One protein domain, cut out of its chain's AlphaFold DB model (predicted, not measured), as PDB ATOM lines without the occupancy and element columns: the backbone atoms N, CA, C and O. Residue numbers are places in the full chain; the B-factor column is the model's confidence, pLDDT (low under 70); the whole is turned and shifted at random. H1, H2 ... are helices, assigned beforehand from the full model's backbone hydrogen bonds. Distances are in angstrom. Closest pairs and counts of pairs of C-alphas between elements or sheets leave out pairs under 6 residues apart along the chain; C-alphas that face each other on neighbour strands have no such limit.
ATOM      1  N   ALA A  20     180.217 225.982 240.601       73.19
ATOM      2  CA  ALA A  20     181.436 225.348 240.087       73.19
ATOM      3  C   ALA A  20     181.615 223.896 240.561       73.19
ATOM      4  O   ALA A  20     181.883 223.008 239.756       73.19
ATOM      5  N   MET A  21     181.419 223.635 241.856       78.44
ATOM      6  CA  MET A  21     181.564 222.291 242.424       78.44
ATOM      7  C   MET A  21     180.440 221.361 241.964       78.44
ATOM      8  O   MET A  21     180.667 220.182 241.708       78.44
ATOM      9  N   TRP A  22     179.220 221.883 241.848       82.38
ATOM     10  CA  TRP A  22     178.098 221.122 241.313       82.38
ATOM     11  C   TRP A  22     178.285 220.798 239.821       82.38
ATOM     12  O   TRP A  22     178.089 219.653 239.421       82.38
ATOM     13  N   LYS A  23     178.737 221.767 239.016       81.81
ATOM     14  CA  LYS A  23     179.037 221.610 237.585       81.81
ATOM     15  C   LYS A  23     180.133 220.568 237.374       81.81
ATOM     16  O   LYS A  23     179.993 219.716 236.504       81.81
ATOM     17  N   ASP A  24     181.181 220.590 238.195       82.00
ATOM     18  CA  ASP A  24     182.259 219.596 238.162       82.00
ATOM     19  C   ASP A  24     181.754 218.176 238.479       82.00
ATOM     20  O   ASP A  24     182.045 217.223 237.749       82.00
ATOM     21  N   LYS A  25     180.891 218.032 239.496       84.88
ATOM     22  CA  LYS A  25     180.221 216.757 239.805       84.88
ATOM     23  C   LYS A  25     179.322 216.280 238.659       84.88
ATOM     24  O   LYS A  25     179.342 215.094 238.335       84.88
ATOM     25  N   LEU A  26     178.563 217.183 238.033       85.12
ATOM     26  CA  LEU A  26     177.716 216.880 236.877       85.12
ATOM     27  C   LEU A  26     178.552 216.388 235.687       85.12
ATOM     28  O   LEU A  26     178.268 215.327 235.136       85.12
ATOM     29  N   LEU A  27     179.612 217.117 235.331       85.62
ATOM     30  CA  LEU A  27     180.547 216.748 234.262       85.62
ATOM     31  C   LEU A  27     181.202 215.388 234.531       85.62
ATOM     32  O   LEU A  27     181.280 214.547 233.637       85.62
ATOM     33  N   THR A  28     181.631 215.146 235.769       86.38
ATOM     34  CA  THR A  28     182.223 213.866 236.183       86.38
ATOM     35  C   THR A  28     181.224 212.715 236.060       86.38
ATOM     36  O   THR A  28     181.575 211.640 235.565       86.38
ATOM     37  N   HIS A  29     179.970 212.932 236.465       85.81
ATOM     38  CA  HIS A  29     178.912 211.931 236.340       85.81
ATOM     39  C   HIS A  29     178.629 211.585 234.873       85.81
ATOM     40  O   HIS A  29     178.605 210.407 234.517       85.81
ATOM     41  N   ILE A  30     178.499 212.601 234.015       86.62
ATOM     42  CA  ILE A  30     178.265 212.438 232.574       86.62
ATOM     43  C   ILE A  30     179.412 211.664 231.924       86.62
ATOM     44  O   ILE A  30     179.178 210.645 231.278       86.62
ATOM     45  N   ASN A  31     180.660 212.060 232.190       87.31
ATOM     46  CA  ASN A  31     181.829 211.335 231.693       87.31
ATOM     47  C   ASN A  31     181.834 209.873 232.164       87.31
ATOM     48  O   ASN A  31     182.157 208.974 231.393       87.31
ATOM     49  N   THR A  32     181.447 209.606 233.413       89.00
ATOM     50  CA  THR A  32     181.370 208.235 233.938       89.00
ATOM     51  C   THR A  32     180.317 207.407 233.197       89.00
ATOM     52  O   THR A  32     180.584 206.256 232.843       89.00
ATOM     53  N   GLN A  33     179.140 207.979 232.921       86.12
ATOM     54  CA  GLN A  33     178.078 207.312 232.161       86.12
ATOM     55  C   GLN A  33     178.479 207.049 230.705       86.12
ATOM     56  O   GLN A  33     178.262 205.941 230.206       86.12
ATOM     57  N   ASP A  34     179.126 208.014 230.054       87.62
ATOM     58  CA  ASP A  34     179.650 207.865 228.696       87.62
ATOM     59  C   ASP A  34     180.690 206.734 228.622       87.62
ATOM     60  O   ASP A  34     180.604 205.854 227.762       87.62
ATOM     61  N   GLN A  35     181.627 206.675 229.576       87.31
ATOM     62  CA  GLN A  35     182.633 205.608 229.641       87.31
ATOM     63  C   GLN A  35     182.028 204.234 229.958       87.31
ATOM     64  O   GLN A  35     182.465 203.214 229.421       87.31
ATOM     65  N   LEU A  36     181.014 204.171 230.826       88.75
ATOM     66  CA  LEU A  36     180.276 202.931 231.085       88.75
ATOM     67  C   LEU A  36     179.567 202.431 229.828       88.75
ATOM     68  O   LEU A  36     179.568 201.229 229.567       88.75
ATOM     69  N   HIS A  37     178.985 203.334 229.042       86.31
ATOM     70  CA  HIS A  37     178.331 202.952 227.803       86.31
ATOM     71  C   HIS A  37     179.325 202.464 226.747       86.31
ATOM     72  O   HIS A  37     179.111 201.394 226.183       86.31
ATOM     73  N   LYS A  38     180.438 203.182 226.544       86.38
ATOM     74  CA  LYS A  38     181.513 202.745 225.638       86.38
ATOM     75  C   LYS A  38     182.014 201.343 225.978       86.38
ATOM     76  O   LYS A  38     182.135 200.508 225.089       86.38
ATOM     77  N   ARG A  39     182.237 201.055 227.266       87.25
ATOM     78  CA  ARG A  39     182.638 199.713 227.720       87.25
ATOM     79  C   ARG A  39     181.587 198.651 227.405       87.25
ATOM     80  O   ARG A  39     181.935 197.621 226.847       87.25
ATOM     81  N   LYS A  40     180.306 198.920 227.676       87.88
ATOM     82  CA  LYS A  40     179.211 197.982 227.366       87.88
ATOM     83  C   LYS A  40     179.038 197.730 225.865       87.88
ATOM     84  O   LYS A  40     178.671 196.624 225.486       87.88
ATOM     85  N   GLN A  41     179.249 198.744 225.026       84.19
ATOM     86  CA  GLN A  41     179.227 198.603 223.564       84.19
ATOM     87  C   GLN A  41     180.387 197.711 223.096       84.19
ATOM     88  O   GLN A  41     180.166 196.754 222.356       84.19
ATOM     89  N   LEU A  42     181.592 197.950 223.627       85.31
ATOM     90  CA  LEU A  42     182.781 197.149 223.336       85.31
ATOM     91  C   LEU A  42     182.625 195.683 223.775       85.31
ATOM     92  O   LEU A  42     182.923 194.779 223.003       85.31
ATOM     93  N   GLU A  43     182.110 195.437 224.983       87.75
ATOM     94  CA  GLU A  43     181.851 194.084 225.508       87.75
ATOM     95  C   GLU A  43     180.855 193.293 224.649       87.75
ATOM     96  O   GLU A  43     180.952 192.073 224.547       87.75
ATOM     97  N   LYS A  44     179.902 193.983 224.014       87.62
ATOM     98  CA  LYS A  44     178.907 193.375 223.123       87.62
ATOM     99  C   LYS A  44     179.404 193.203 221.685       87.62
ATOM    100  O   LYS A  44     178.649 192.695 220.859       87.62
ATOM    101  N   GLY A  45     180.630 193.634 221.375       82.25
ATOM    102  CA  GLY A  45     181.173 193.621 220.014       82.25
ATOM    103  C   GLY A  45     180.409 194.533 219.048       82.25
ATOM    104  O   GLY A  45     180.381 194.268 217.847       82.25
ATOM    105  N   LEU A  46     179.743 195.566 219.568       82.44
ATOM    106  CA  LEU A  46     178.966 196.517 218.777       82.44
ATOM    107  C   LEU A  46     179.861 197.636 218.209       82.44
ATOM    108  O   LEU A  46     180.992 197.812 218.672       82.44
ATOM    109  N   PRO A  47     179.381 198.387 217.196       78.94
ATOM    110  CA  PRO A  47     180.125 199.500 216.611       78.94
ATOM    111  C   PRO A  47     180.526 200.571 217.634       78.94
ATOM    112  O   PRO A  47     179.896 200.730 218.681       78.94
ATOM    113  N   GLU A  48     181.584 201.319 217.314       80.19
ATOM    114  CA  GLU A  48     182.057 202.416 218.157       80.19
ATOM    115  C   GLU A  48     180.987 203.505 218.310       80.19
ATOM    116  O   GLU A  48     180.340 203.903 217.342       80.19
ATOM    117  N   VAL A  49     180.830 203.994 219.542       82.44
ATOM    118  CA  VAL A  49     179.848 205.025 219.893       82.44
ATOM    119  C   VAL A  49     180.252 206.357 219.281       82.44
ATOM    120  O   VAL A  49     181.305 206.900 219.630       82.44
ATOM    121  N   LEU A  50     179.395 206.904 218.423       79.06
ATOM    122  CA  LEU A  50     179.702 208.118 217.657       79.06
ATOM    123  C   LEU A  50     179.352 209.413 218.395       79.06
ATOM    124  O   LEU A  50     180.000 210.434 218.172       79.06
ATOM    125  N   VAL A  51     178.331 209.384 219.254       85.25
ATOM    126  CA  VAL A  51     177.826 210.569 219.962       85.25
ATOM    127  C   VAL A  51     177.674 210.262 221.445       85.25
ATOM    128  O   VAL A  51     177.068 209.262 221.828       85.25
ATOM    129  N   LEU A  52     178.221 211.137 222.288       87.31
ATOM    130  CA  LEU A  52     178.174 211.021 223.744       87.31
ATOM    131  C   LEU A  52     177.349 212.137 224.377       87.31
ATOM    132  O   LEU A  52     177.140 213.199 223.787       87.31
ATOM    133  N   MET A  53     176.933 211.936 225.628       83.50
ATOM    134  CA  MET A  53     176.235 212.973 226.393       83.50
ATOM    135  C   MET A  53     177.114 214.220 226.558       83.50
ATOM    136  O   MET A  53     176.626 215.346 226.455       83.50
ATOM    137  N   ALA A  54     178.426 214.042 226.755       84.00
ATOM    138  CA  ALA A  54     179.377 215.145 226.869       84.00
ATOM    139  C   ALA A  54     179.453 216.044 225.617       84.00
ATOM    140  O   ALA A  54     179.813 217.220 225.728       84.00
ATOM    141  N   ASP A  55     179.112 215.533 224.433       84.38
ATOM    142  CA  ASP A  55     179.183 216.307 223.190       84.38
ATOM    143  C   ASP A  55     178.053 217.338 223.105       84.38
ATOM    144  O   ASP A  55     178.282 218.469 222.671       84.38
ATOM    145  N   PHE A  56     176.885 217.008 223.668       81.69
ATOM    146  CA  PHE A  56     175.751 217.924 223.832       81.69
ATOM    147  C   PHE A  56     175.989 219.036 224.865       81.69
ATOM    148  O   PHE A  56     175.229 220.001 224.919       81.69
ATOM    149  N   LEU A  57     177.026 218.927 225.702       78.00
ATOM    150  CA  LEU A  57     177.429 220.008 226.610       78.00
ATOM    151  C   LEU A  57     178.335 221.032 225.922       78.00
ATOM    152  O   LEU A  57     178.302 222.216 226.260       78.00
ATOM    153  N   ARG A  58     179.161 220.579 224.973       75.81
ATOM    154  CA  ARG A  58     180.093 221.436 224.223       75.81
ATOM    155  C   ARG A  58     179.415 222.156 223.060       75.81
ATOM    156  O   ARG A  58     179.826 223.259 222.708       75.81
ATOM    157  N   GLY A  59     178.367 221.569 222.493       75.19
ATOM    158  CA  GLY A  59     177.583 222.151 221.410       75.19
ATOM    159  C   GLY A  59     176.323 221.339 221.141       75.19
ATOM    160  O   GLY A  59     175.945 220.507 221.954       75.19
ATOM    161  N   SER A  60     175.674 221.575 220.003       74.12
ATOM    162  CA  SER A  60     174.612 220.694 219.516       74.12
ATOM    163  C   SER A  60     175.213 219.818 218.410       74.12
ATOM    164  O   SER A  60     175.482 220.332 217.319       74.12
ATOM    165  N   PRO A  61     175.549 218.541 218.685       75.69
ATOM    166  CA  PRO A  61     176.035 217.638 217.652       75.69
ATOM    167  C   PRO A  61     174.956 217.490 216.575       75.69
ATOM    168  O   PRO A  61     173.784 217.255 216.880       75.69
ATOM    169  N   GLY A  62     175.358 217.653 215.313       75.38
ATOM    170  CA  GLY A  62     174.441 217.610 214.179       75.38
ATOM    171  C   GLY A  62     173.647 216.307 214.165       75.38
ATOM    172  O   GLY A  62     174.220 215.227 214.303       75.38
ATOM    173  N   LYS A  63     172.322 216.413 214.013       80.62
ATOM    174  CA  LYS A  63     171.458 215.237 213.910       80.62
ATOM    175  C   LYS A  63     171.880 214.416 212.681       80.62
ATOM    176  O   LYS A  63     171.939 214.991 211.589       80.62
ATOM    177  N   PRO A  64     172.158 213.107 212.826       79.06
ATOM    178  CA  PRO A  64     172.484 212.254 211.691       79.06
ATOM    179  C   PRO A  64     171.369 212.288 210.634       79.06
ATOM    180  O   PRO A  64     170.188 212.333 211.002       79.06
ATOM    181  N   PRO A  65     171.707 212.280 209.331       74.56
ATOM    182  CA  PRO A  65     170.710 212.275 208.270       74.56
ATOM    183  C   PRO A  65     169.832 211.022 208.358       74.56
ATOM    184  O   PRO A  65     170.301 209.937 208.707       74.56
ATOM    185  N   ALA A  66     168.546 211.173 208.031       67.38
ATOM    186  CA  ALA A  66     167.657 210.029 207.883       67.38
ATOM    187  C   ALA A  66     168.138 209.152 206.719       67.38
ATOM    188  O   ALA A  66     168.559 209.672 205.686       67.38
ATOM    189  N   ILE A  67     168.086 207.831 206.904       67.25
ATOM    190  CA  ILE A  67     168.504 206.860 205.887       67.25
ATOM    191  C   ILE A  67     167.637 207.079 204.632       67.25
ATOM    192  O   ILE A  67     166.419 206.926 204.725       67.25
ATOM    193  N   PRO A  68     168.216 207.433 203.469       66.00
ATOM    194  CA  PRO A  68     167.443 207.610 202.245       66.00
ATOM    195  C   PRO A  68     166.941 206.253 201.735       66.00
ATOM    196  O   PRO A  68     167.755 205.370 201.460       66.00
ATOM    197  N   GLU A  69     165.625 206.109 201.542       60.38
ATOM    198  CA  GLU A  69     164.962 204.863 201.098       60.38
ATOM    199  C   GLU A  69     165.476 204.306 199.755       60.38
ATOM    200  O   GLU A  69     165.263 203.135 199.462       60.38
ATOM    201  N   GLN A  70     166.149 205.121 198.933       55.41
ATOM    202  CA  GLN A  70     166.522 204.778 197.548       55.41
ATOM    203  C   GLN A  70     168.025 204.872 197.245       55.41
ATOM    204  O   GLN A  70     168.435 204.864 196.085       55.41
ATOM    205  N   SER A  71     168.874 204.981 198.265       54.53
ATOM    206  CA  SER A  71     170.324 205.045 198.051       54.53
ATOM    207  C   SER A  71     170.934 203.645 197.935       54.53
ATOM    208  O   SER A  71     170.635 202.772 198.744       54.53
ATOM    209  N   GLN A  72     171.837 203.431 196.967       62.84
ATOM    210  CA  GLN A  72     172.727 202.257 196.926       62.84
ATOM    211  C   GLN A  72     173.819 202.356 198.011       62.84
ATOM    212  O   GLN A  72     175.013 202.270 197.731       62.84
ATOM    213  N   LEU A  73     173.411 202.627 199.251       61.25
ATOM    214  CA  LEU A  73     174.281 202.592 200.421       61.25
ATOM    215  C   LEU A  73     174.594 201.132 200.740       61.25
ATOM    216  O   LEU A  73     173.711 200.276 200.669       61.25
ATOM    217  N   SER A  74     175.851 200.834 201.079       74.81
ATOM    218  CA  SER A  74     176.189 199.473 201.487       74.81
ATOM    219  C   SER A  74     175.456 199.130 202.787       74.81
ATOM    220  O   SER A  74     175.238 200.005 203.628       74.81
ATOM    221  N   GLU A  75     175.118 197.855 202.998       77.44
ATOM    222  CA  GLU A  75     174.471 197.389 204.239       77.44
ATOM    223  C   GLU A  75     175.228 197.848 205.496       77.44
ATOM    224  O   GLU A  75     174.629 198.161 206.529       77.44
ATOM    225  N   LYS A  76     176.558 197.953 205.387       79.38
ATOM    226  CA  LYS A  76     177.443 198.452 206.438       79.38
ATOM    227  C   LYS A  76     177.233 199.942 206.719       79.38
ATOM    228  O   LYS A  76     177.213 200.340 207.886       79.38
ATOM    229  N   ASP A  77     177.046 200.761 205.690       78.50
ATOM    230  CA  ASP A  77     176.808 202.199 205.842       78.50
ATOM    231  C   ASP A  77     175.410 202.467 206.408       78.50
ATOM    232  O   ASP A  77     175.250 203.287 207.311       78.50
ATOM    233  N   THR A  78     174.405 201.706 205.967       78.94
ATOM    234  CA  THR A  78     173.044 201.759 206.519       78.94
ATOM    235  C   THR A  78     173.022 201.381 208.001       78.94
ATOM    236  O   THR A  78     172.383 202.061 208.810       78.94
ATOM    237  N   LEU A  79     173.746 200.322 208.381       81.12
ATOM    238  CA  LEU A  79     173.883 199.901 209.774       81.12
ATOM    239  C   LEU A  79     174.583 200.981 210.608       81.12
ATOM    240  O   LEU A  79     174.111 201.317 211.693       81.12
ATOM    241  N   THR A  80     175.659 201.569 210.082       81.12
ATOM    242  CA  THR A  80     176.408 202.649 210.744       81.12
ATOM    243  C   THR A  80     175.528 203.883 210.968       81.12
ATOM    244  O   THR A  80     175.504 204.422 212.072       81.12
ATOM    245  N   MET A  81     174.736 204.294 209.972       81.94
ATOM    246  CA  MET A  81     173.794 205.413 210.106       81.94
ATOM    247  C   MET A  81     172.685 205.134 211.128       81.94
ATOM    248  O   MET A  81     172.320 206.025 211.897       81.94
ATOM    249  N   ARG A  82     172.167 203.898 211.184       83.38
ATOM    250  CA  ARG A  82     171.162 203.499 212.183       83.38
ATOM    251  C   ARG A  82     171.724 203.579 213.605       83.38
ATOM    252  O   ARG A  82     171.059 204.126 214.481       83.38
ATOM    253  N   TRP A  83     172.945 203.090 213.823       84.19
ATOM    254  CA  TRP A  83     173.625 203.207 215.118       84.19
ATOM    255  C   TRP A  83     173.920 204.660 215.484       84.19
ATOM    256  O   TRP A  83     173.644 205.056 216.611       84.19
ATOM    257  N   ALA A  84     174.367 205.479 214.528       83.31
ATOM    258  CA  ALA A  84     174.590 206.907 214.747       83.31
ATOM    259  C   ALA A  84     173.318 207.623 215.231       83.31
ATOM    260  O   ALA A  84     173.370 208.434 216.154       83.31
ATOM    261  N   MET A  85     172.168 207.312 214.622       83.88
ATOM    262  CA  MET A  85     170.876 207.867 215.027       83.88
ATOM    263  C   MET A  85     170.478 207.412 216.434       83.88
ATOM    264  O   MET A  85     170.086 208.246 217.249       83.88
ATOM    265  N   MET A  86     170.636 206.121 216.740       85.12
ATOM    266  CA  MET A  86     170.351 205.581 218.072       85.12
ATOM    267  C   MET A  86     171.236 206.204 219.156       85.12
ATOM    268  O   MET A  86     170.721 206.611 220.196       85.12
ATOM    269  N   ASP A  87     172.545 206.306 218.916       83.75
ATOM    270  CA  ASP A  87     173.492 206.927 219.845       83.75
ATOM    271  C   ASP A  87     173.131 208.396 220.092       83.75
ATOM    272  O   ASP A  87     173.125 208.848 221.238       83.75
ATOM    273  N   TRP A  88     172.762 209.128 219.032       86.00
ATOM    274  CA  TRP A  88     172.357 210.530 219.120       86.00
ATOM    275  C   TRP A  88     171.077 210.719 219.945       86.00
ATOM    276  O   TRP A  88     171.058 211.534 220.870       86.00
ATOM    277  N   GLU A  89     170.016 209.960 219.655       84.75
ATOM    278  CA  GLU A  89     168.737 210.053 220.381       84.75
ATOM    279  C   GLU A  89     168.896 209.659 221.847       84.75
ATOM    280  O   GLU A  89     168.375 210.330 222.742       84.75
ATOM    281  N   ARG A  90     169.678 208.608 222.099       88.56
ATOM    282  CA  ARG A  90     169.962 208.118 223.442       88.56
ATOM    283  C   ARG A  90     170.780 209.123 224.251       88.56
ATOM    284  O   ARG A  90     170.391 209.441 225.370       88.56
ATOM    285  N   ALA A  91     171.871 209.658 223.703       84.25
ATOM    286  CA  ALA A  91     172.699 210.646 224.395       84.25
ATOM    287  C   ALA A  91     171.923 211.941 224.694       84.25
ATOM    288  O   ALA A  91     172.026 212.476 225.801       84.25
ATOM    289  N   LYS A  92     171.093 212.414 223.752       82.56
ATOM    290  CA  LYS A  92     170.223 213.577 223.972       82.56
ATOM    291  C   LYS A  92     169.181 213.309 225.059       82.56
ATOM    292  O   LYS A  92     169.042 214.117 225.977       82.56
ATOM    293  N   GLY A  93     168.476 212.180 224.975       81.00
ATOM    294  CA  GLY A  93     167.433 211.802 225.930       81.00
ATOM    295  C   GLY A  93     167.973 211.573 227.341       81.00
ATOM    296  O   GLY A  93     167.424 212.110 228.303       81.00
ATOM    297  N   ASP A  94     169.087 210.849 227.477       83.88
ATOM    298  CA  ASP A  94     169.744 210.611 228.767       83.88
ATOM    299  C   ASP A  94     170.190 211.929 229.413       83.88
ATOM    300  O   ASP A  94     169.990 212.132 230.612       83.88
ATOM    301  N   LEU A  95     170.742 212.859 228.623       82.94
ATOM    302  CA  LEU A  95     171.165 214.161 229.134       82.94
ATOM    303  C   LEU A  95     169.976 215.023 229.560       82.94
ATOM    304  O   LEU A  95     170.017 215.620 230.632       82.94
ATOM    305  N   GLN A  96     168.904 215.066 228.767       78.81
ATOM    306  CA  GLN A  96     167.677 215.774 229.140       78.81
ATOM    307  C   GLN A  96     167.068 215.206 230.427       78.81
ATOM    308  O   GLN A  96     166.734 215.959 231.341       78.81
ATOM    309  N   ASN A  97     166.992 213.880 230.545       82.25
ATOM    310  CA  ASN A  97     166.513 213.210 231.751       82.25
ATOM    311  C   ASN A  97     167.381 213.529 232.970       82.25
ATOM    312  O   ASN A  97     166.852 213.772 234.055       82.25
ATOM    313  N   LEU A  98     168.705 213.559 232.799       82.75
ATOM    314  CA  LEU A  98     169.629 213.941 233.859       82.75
ATOM    315  C   LEU A  98     169.398 215.393 234.286       82.75
ATOM    316  O   LEU A  98     169.223 215.642 235.476       82.75
ATOM    317  N   LEU A  99     169.329 216.334 233.337       77.25
ATOM    318  CA  LEU A  99     169.067 217.752 233.606       77.25
ATOM    319  C   LEU A  99     167.743 217.954 234.352       77.25
ATOM    320  O   LEU A  99     167.717 218.657 235.357       77.25
ATOM    321  N   ASN A 100     166.679 217.260 233.958       75.75
ATOM    322  CA  ASN A 100     165.394 217.320 234.659       75.75
ATOM    323  C   ASN A 100     165.472 216.845 236.121       75.75
ATOM    324  O   ASN A 100     164.689 217.296 236.951       75.75
ATOM    325  N   GLN A 101     166.407 215.953 236.461       76.00
ATOM    326  CA  GLN A 101     166.608 215.491 237.840       76.00
ATOM    327  C   GLN A 101     167.520 216.412 238.655       76.00
ATOM    328  O   GLN A 101     167.340 216.564 239.865       76.00
ATOM    329  N   VAL A 102     168.554 216.966 238.021       74.94
ATOM    330  CA  VAL A 102     169.597 217.718 238.729       74.94
ATOM    331  C   VAL A 102     169.273 219.201 238.844       74.94
ATOM    332  O   VAL A 102     169.875 219.884 239.670       74.94
ATOM    333  N   LEU A 103     168.334 219.714 238.051       71.38
ATOM    334  CA  LEU A 103     167.921 221.110 238.112       71.38
ATOM    335  C   LEU A 103     166.772 221.306 239.110       71.38
ATOM    336  O   LEU A 103     165.828 220.519 239.136       71.38
ATOM    337  N   PRO A 104     166.823 222.348 239.956       65.38
ATOM    338  CA  PRO A 104     165.753 222.633 240.897       65.38
ATOM    339  C   PRO A 104     164.504 223.118 240.157       65.38
ATOM    340  O   PRO A 104     164.596 223.915 239.224       65.38
ATOM    341  N   ASN A 105     163.327 222.715 240.646       62.22
ATOM    342  CA  ASN A 105     162.030 223.081 240.062       62.22
ATOM    343  C   ASN A 105     161.874 224.589 239.848       62.22
ATOM    344  O   ASN A 105     161.343 225.005 238.827       62.22
ATOM    345  N   PHE A 106     162.382 225.417 240.767       57.22
ATOM    346  CA  PHE A 106     162.354 226.873 240.614       57.22
ATOM    347  C   PHE A 106     163.130 227.348 239.376       57.22
ATOM    348  O   PHE A 106     162.640 228.211 238.662       57.22
ATOM    349  N   PHE A 107     164.283 226.743 239.071       61.62
ATOM    350  CA  PHE A 107     165.054 227.082 237.873       61.62
ATOM    351  C   PHE A 107     164.343 226.633 236.592       61.62
ATOM    352  O   PHE A 107     164.279 227.382 235.621       61.62
ATOM    353  N   LEU A 108     163.725 225.447 236.619       62.16
ATOM    354  CA  LEU A 108     162.854 224.976 235.536       62.16
ATOM    355  C   LEU A 108     161.630 225.887 235.334       62.16
ATOM    356  O   LEU A 108     161.146 225.992 234.217       62.16
ATOM    357  N   SER A 109     161.167 226.562 236.393       56.91
ATOM    358  CA  SER A 109     160.038 227.508 236.359       56.91
ATOM    359  C   SER A 109     160.426 228.898 235.845       56.91
ATOM    360  O   SER A 109     159.570 229.646 235.386       56.91
ATOM    361  N   THR A 110     161.697 229.288 236.002       54.41
ATOM    362  CA  THR A 110     162.223 230.585 235.541       54.41
ATOM    363  C   THR A 110     162.754 230.543 234.119       54.41
ATOM    364  O   THR A 110     162.836 231.580 233.463       54.41
ATOM    365  N   LEU A 111     163.138 229.361 233.642       55.47
ATOM    366  CA  LEU A 111     163.363 229.166 232.224       55.47
ATOM    367  C   LEU A 111     162.005 229.235 231.504       55.47
ATOM    368  O   LEU A 111     161.002 228.812 232.077       55.47
ATOM    369  N   PRO A 112     161.943 229.761 230.267       53.19
ATOM    370  CA  PRO A 112     160.713 229.706 229.483       53.19
ATOM    371  C   PRO A 112     160.182 228.265 229.448       53.19
ATOM    372  O   PRO A 112     160.994 227.336 229.477       53.19
ATOM    373  N   ASP A 113     158.868 228.067 229.263       53.38
ATOM    374  CA  ASP A 113     158.197 226.752 229.067       53.38
ATOM    375  C   ASP A 113     158.853 225.856 227.979       53.38
ATOM    376  O   ASP A 113     158.502 224.697 227.760       53.38
ATOM    377  N   LEU A 114     159.851 226.408 227.301       51.28
ATOM    378  CA  LEU A 114     160.767 225.843 226.342       51.28
ATOM    379  C   LEU A 114     161.969 225.060 226.910       51.28
ATOM    380  O   LEU A 114     162.802 224.679 226.099       51.28
ATOM    381  N   VAL A 115     162.126 224.764 228.210       51.31
ATOM    382  CA  VAL A 115     163.241 223.875 228.662       51.31
ATOM    383  C   VAL A 115     163.214 222.531 227.939       51.31
ATOM    384  O   VAL A 115     164.253 221.994 227.567       51.31
ATOM    385  N   SER A 116     162.008 222.037 227.660       55.72
ATOM    386  CA  SER A 116     161.778 220.826 226.874       55.72
ATOM    387  C   SER A 116     162.128 220.970 225.384       55.72
ATOM    388  O   SER A 116     162.261 219.952 224.710       55.72
ATOM    389  N   GLN A 117     162.267 222.192 224.852       57.91
ATOM    390  CA  GLN A 117     162.623 222.445 223.442       57.91
ATOM    391  C   GLN A 117     164.004 223.099 223.264       57.91
ATOM    392  O   GLN A 117     164.509 223.128 222.145       57.91
ATOM    393  N   MET A 118     164.622 223.606 224.334       65.06
ATOM    394  CA  MET A 118     165.981 224.138 224.304       65.06
ATOM    395  C   MET A 118     167.003 223.010 224.204       65.06
ATOM    396  O   MET A 118     166.845 221.922 224.767       65.06
ATOM    397  N   GLU A 119     168.096 223.296 223.504       69.31
ATOM    398  CA  GLU A 119     169.210 222.364 223.432       69.31
ATOM    399  C   GLU A 119     169.913 222.277 224.803       69.31
ATOM    400  O   GLU A 119     170.097 223.300 225.470       69.31
ATOM    401  N   PRO A 120     170.358 221.084 225.243       70.62
ATOM    402  CA  PRO A 120     171.001 220.909 226.550       70.62
ATOM    403  C   PRO A 120     172.178 221.865 226.817       70.62
ATOM    404  O   PRO A 120     172.383 222.303 227.951       70.62
ATOM    405  N   CYS A 121     172.928 222.246 225.776       72.19
ATOM    406  CA  CYS A 121     174.007 223.227 225.891       72.19
ATOM    407  C   CYS A 121     173.510 224.640 226.243       72.19
ATOM    408  O   CYS A 121     174.209 225.375 226.942       72.19
ATOM    409  N   GLU A 122     172.320 225.038 225.795       75.50
ATOM    410  CA  GLU A 122     171.730 226.346 226.100       75.50
ATOM    411  C   GLU A 122     171.290 226.419 227.560       75.50
ATOM    412  O   GLU A 122     171.546 227.421 228.226       75.50
ATOM    413  N   VAL A 123     170.741 225.321 228.089       73.62
ATOM    414  CA  VAL A 123     170.381 225.188 229.510       73.62
ATOM    415  C   VAL A 123     171.610 225.386 230.403       73.62
ATOM    416  O   VAL A 123     171.570 226.159 231.359       73.62
ATOM    417  N   ILE A 124     172.733 224.742 230.067       74.88
ATOM    418  CA  ILE A 124     173.990 224.884 230.820       74.88
ATOM    419  C   ILE A 124     174.577 226.294 230.697       74.88
ATOM    420  O   ILE A 124     175.065 226.837 231.689       74.88
ATOM    421  N   LYS A 125     174.499 226.923 229.519       76.69
ATOM    422  CA  LYS A 125     174.937 228.315 229.331       76.69
ATOM    423  C   LYS A 125     174.091 229.301 230.138       76.69
ATOM    424  O   LYS A 125     174.650 230.224 230.725       76.69
ATOM    425  N   ALA A 126     172.774 229.107 230.196       72.12
ATOM    426  CA  ALA A 126     171.882 229.924 231.017       72.12
ATOM    427  C   ALA A 126     172.210 229.769 232.510       72.12
ATOM    428  O   ALA A 126     172.407 230.759 233.210       72.12
ATOM    429  N   LEU A 127     172.401 228.529 232.973       72.00
ATOM    430  CA  LEU A 127     172.842 228.247 234.342       72.00
ATOM    431  C   LEU A 127     174.173 228.909 234.687       72.00
ATOM    432  O   LEU A 127     174.329 229.444 235.782       72.00
ATOM    433  N   GLU A 128     175.129 228.867 233.764       73.44
ATOM    434  CA  GLU A 128     176.443 229.477 233.928       73.44
ATOM    435  C   GLU A 128     176.371 231.002 233.960       73.44
ATOM    436  O   GLU A 128     177.066 231.627 234.757       73.44
ATOM    437  N   LYS A 129     175.485 231.605 233.168       71.56
ATOM    438  CA  LYS A 129     175.231 233.045 233.210       71.56
ATOM    439  C   LYS A 129     174.642 233.477 234.556       71.56
ATOM    440  O   LYS A 129     175.129 234.442 235.138       71.56
ATOM    441  N   ASP A 130     173.647 232.749 235.055       65.88
ATOM    442  CA  ASP A 130     172.890 233.153 236.243       65.88
ATOM    443  C   ASP A 130     173.601 232.783 237.556       65.88
ATOM    444  O   ASP A 130     173.482 233.492 238.552       65.88
ATOM    445  N   ASN A 131     174.367 231.685 237.567       64.38
ATOM    446  CA  ASN A 131     174.976 231.134 238.786       64.38
ATOM    447  C   ASN A 131     176.508 231.060 238.745       64.38
ATOM    448  O   ASN A 131     177.142 230.992 239.801       64.38
ATOM    449  N   GLY A 132     177.125 231.092 237.561       60.66
ATOM    450  CA  GLY A 132     178.585 231.110 237.405       60.66
ATOM    451  C   GLY A 132     179.217 232.447 237.797       60.66
ATOM    452  O   GLY A 132     180.391 232.491 238.143       60.66
ATOM    453  N   GLN A 133     178.438 233.533 237.845       55.41
ATOM    454  CA  GLN A 133     178.904 234.846 238.319       55.41
ATOM    455  C   GLN A 133     179.091 234.933 239.845       55.41
ATOM    456  O   GLN A 133     179.695 235.886 240.336       55.41
TER     457      GLN A 133
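What this domain is: This is residues 20 to 133 of the 284 residues of the protein "CCHC-type domain-containing protein" of Phytophthora rubi (UniProt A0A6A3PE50). The long helices H3 and H1 run side by side in opposite directions as a loose pair; H6 begins beside the later part of H3, and residues 69 to 76 stick out at H3's other end. The printed part has 114 residues, with six named helices, H1 to H6 in that order along the chain, which hold 80 of them, and no named strand; the class is all helix, and the whole is loose, with a radius of gyration of the C-alphas of 16.5 A and spans of 52 by 31 by 20 A.

How they stand to each other: H3, residues 75 to 102, is near H1, residues 20 to 43. H6, residues 120 to 133, touches H3 with Pro 120 alone, its C-alpha 6.6 A from that of Gln 96, the closest pair. H2, residues 55 to 58, touches H6, closest C-alphas Leu 57 and Cys 121, 4.8 A. H4, residues 105 to 110, is apart from H6; H5, residues 113 to 116, is near H3. Every O i to N i+4 pair is within hydrogen-bond range in H1, H3 and H4, and 9 of 10 in H6; H2 and H5 are too short for such pairs.

Where its parts are: H3 runs 40.3 A from C-alpha 75 at (174.471, 197.389, 204.239); H1 runs 34.5 A from C-alpha 20 at (181.436, 225.348, 240.087).

The domain as a whole: The printed part has no cut. Links H1 to H2 and H2 to H3 are long. Residues 66 to 73, 104 to 119 and 130 to 133 have pLDDT under 70.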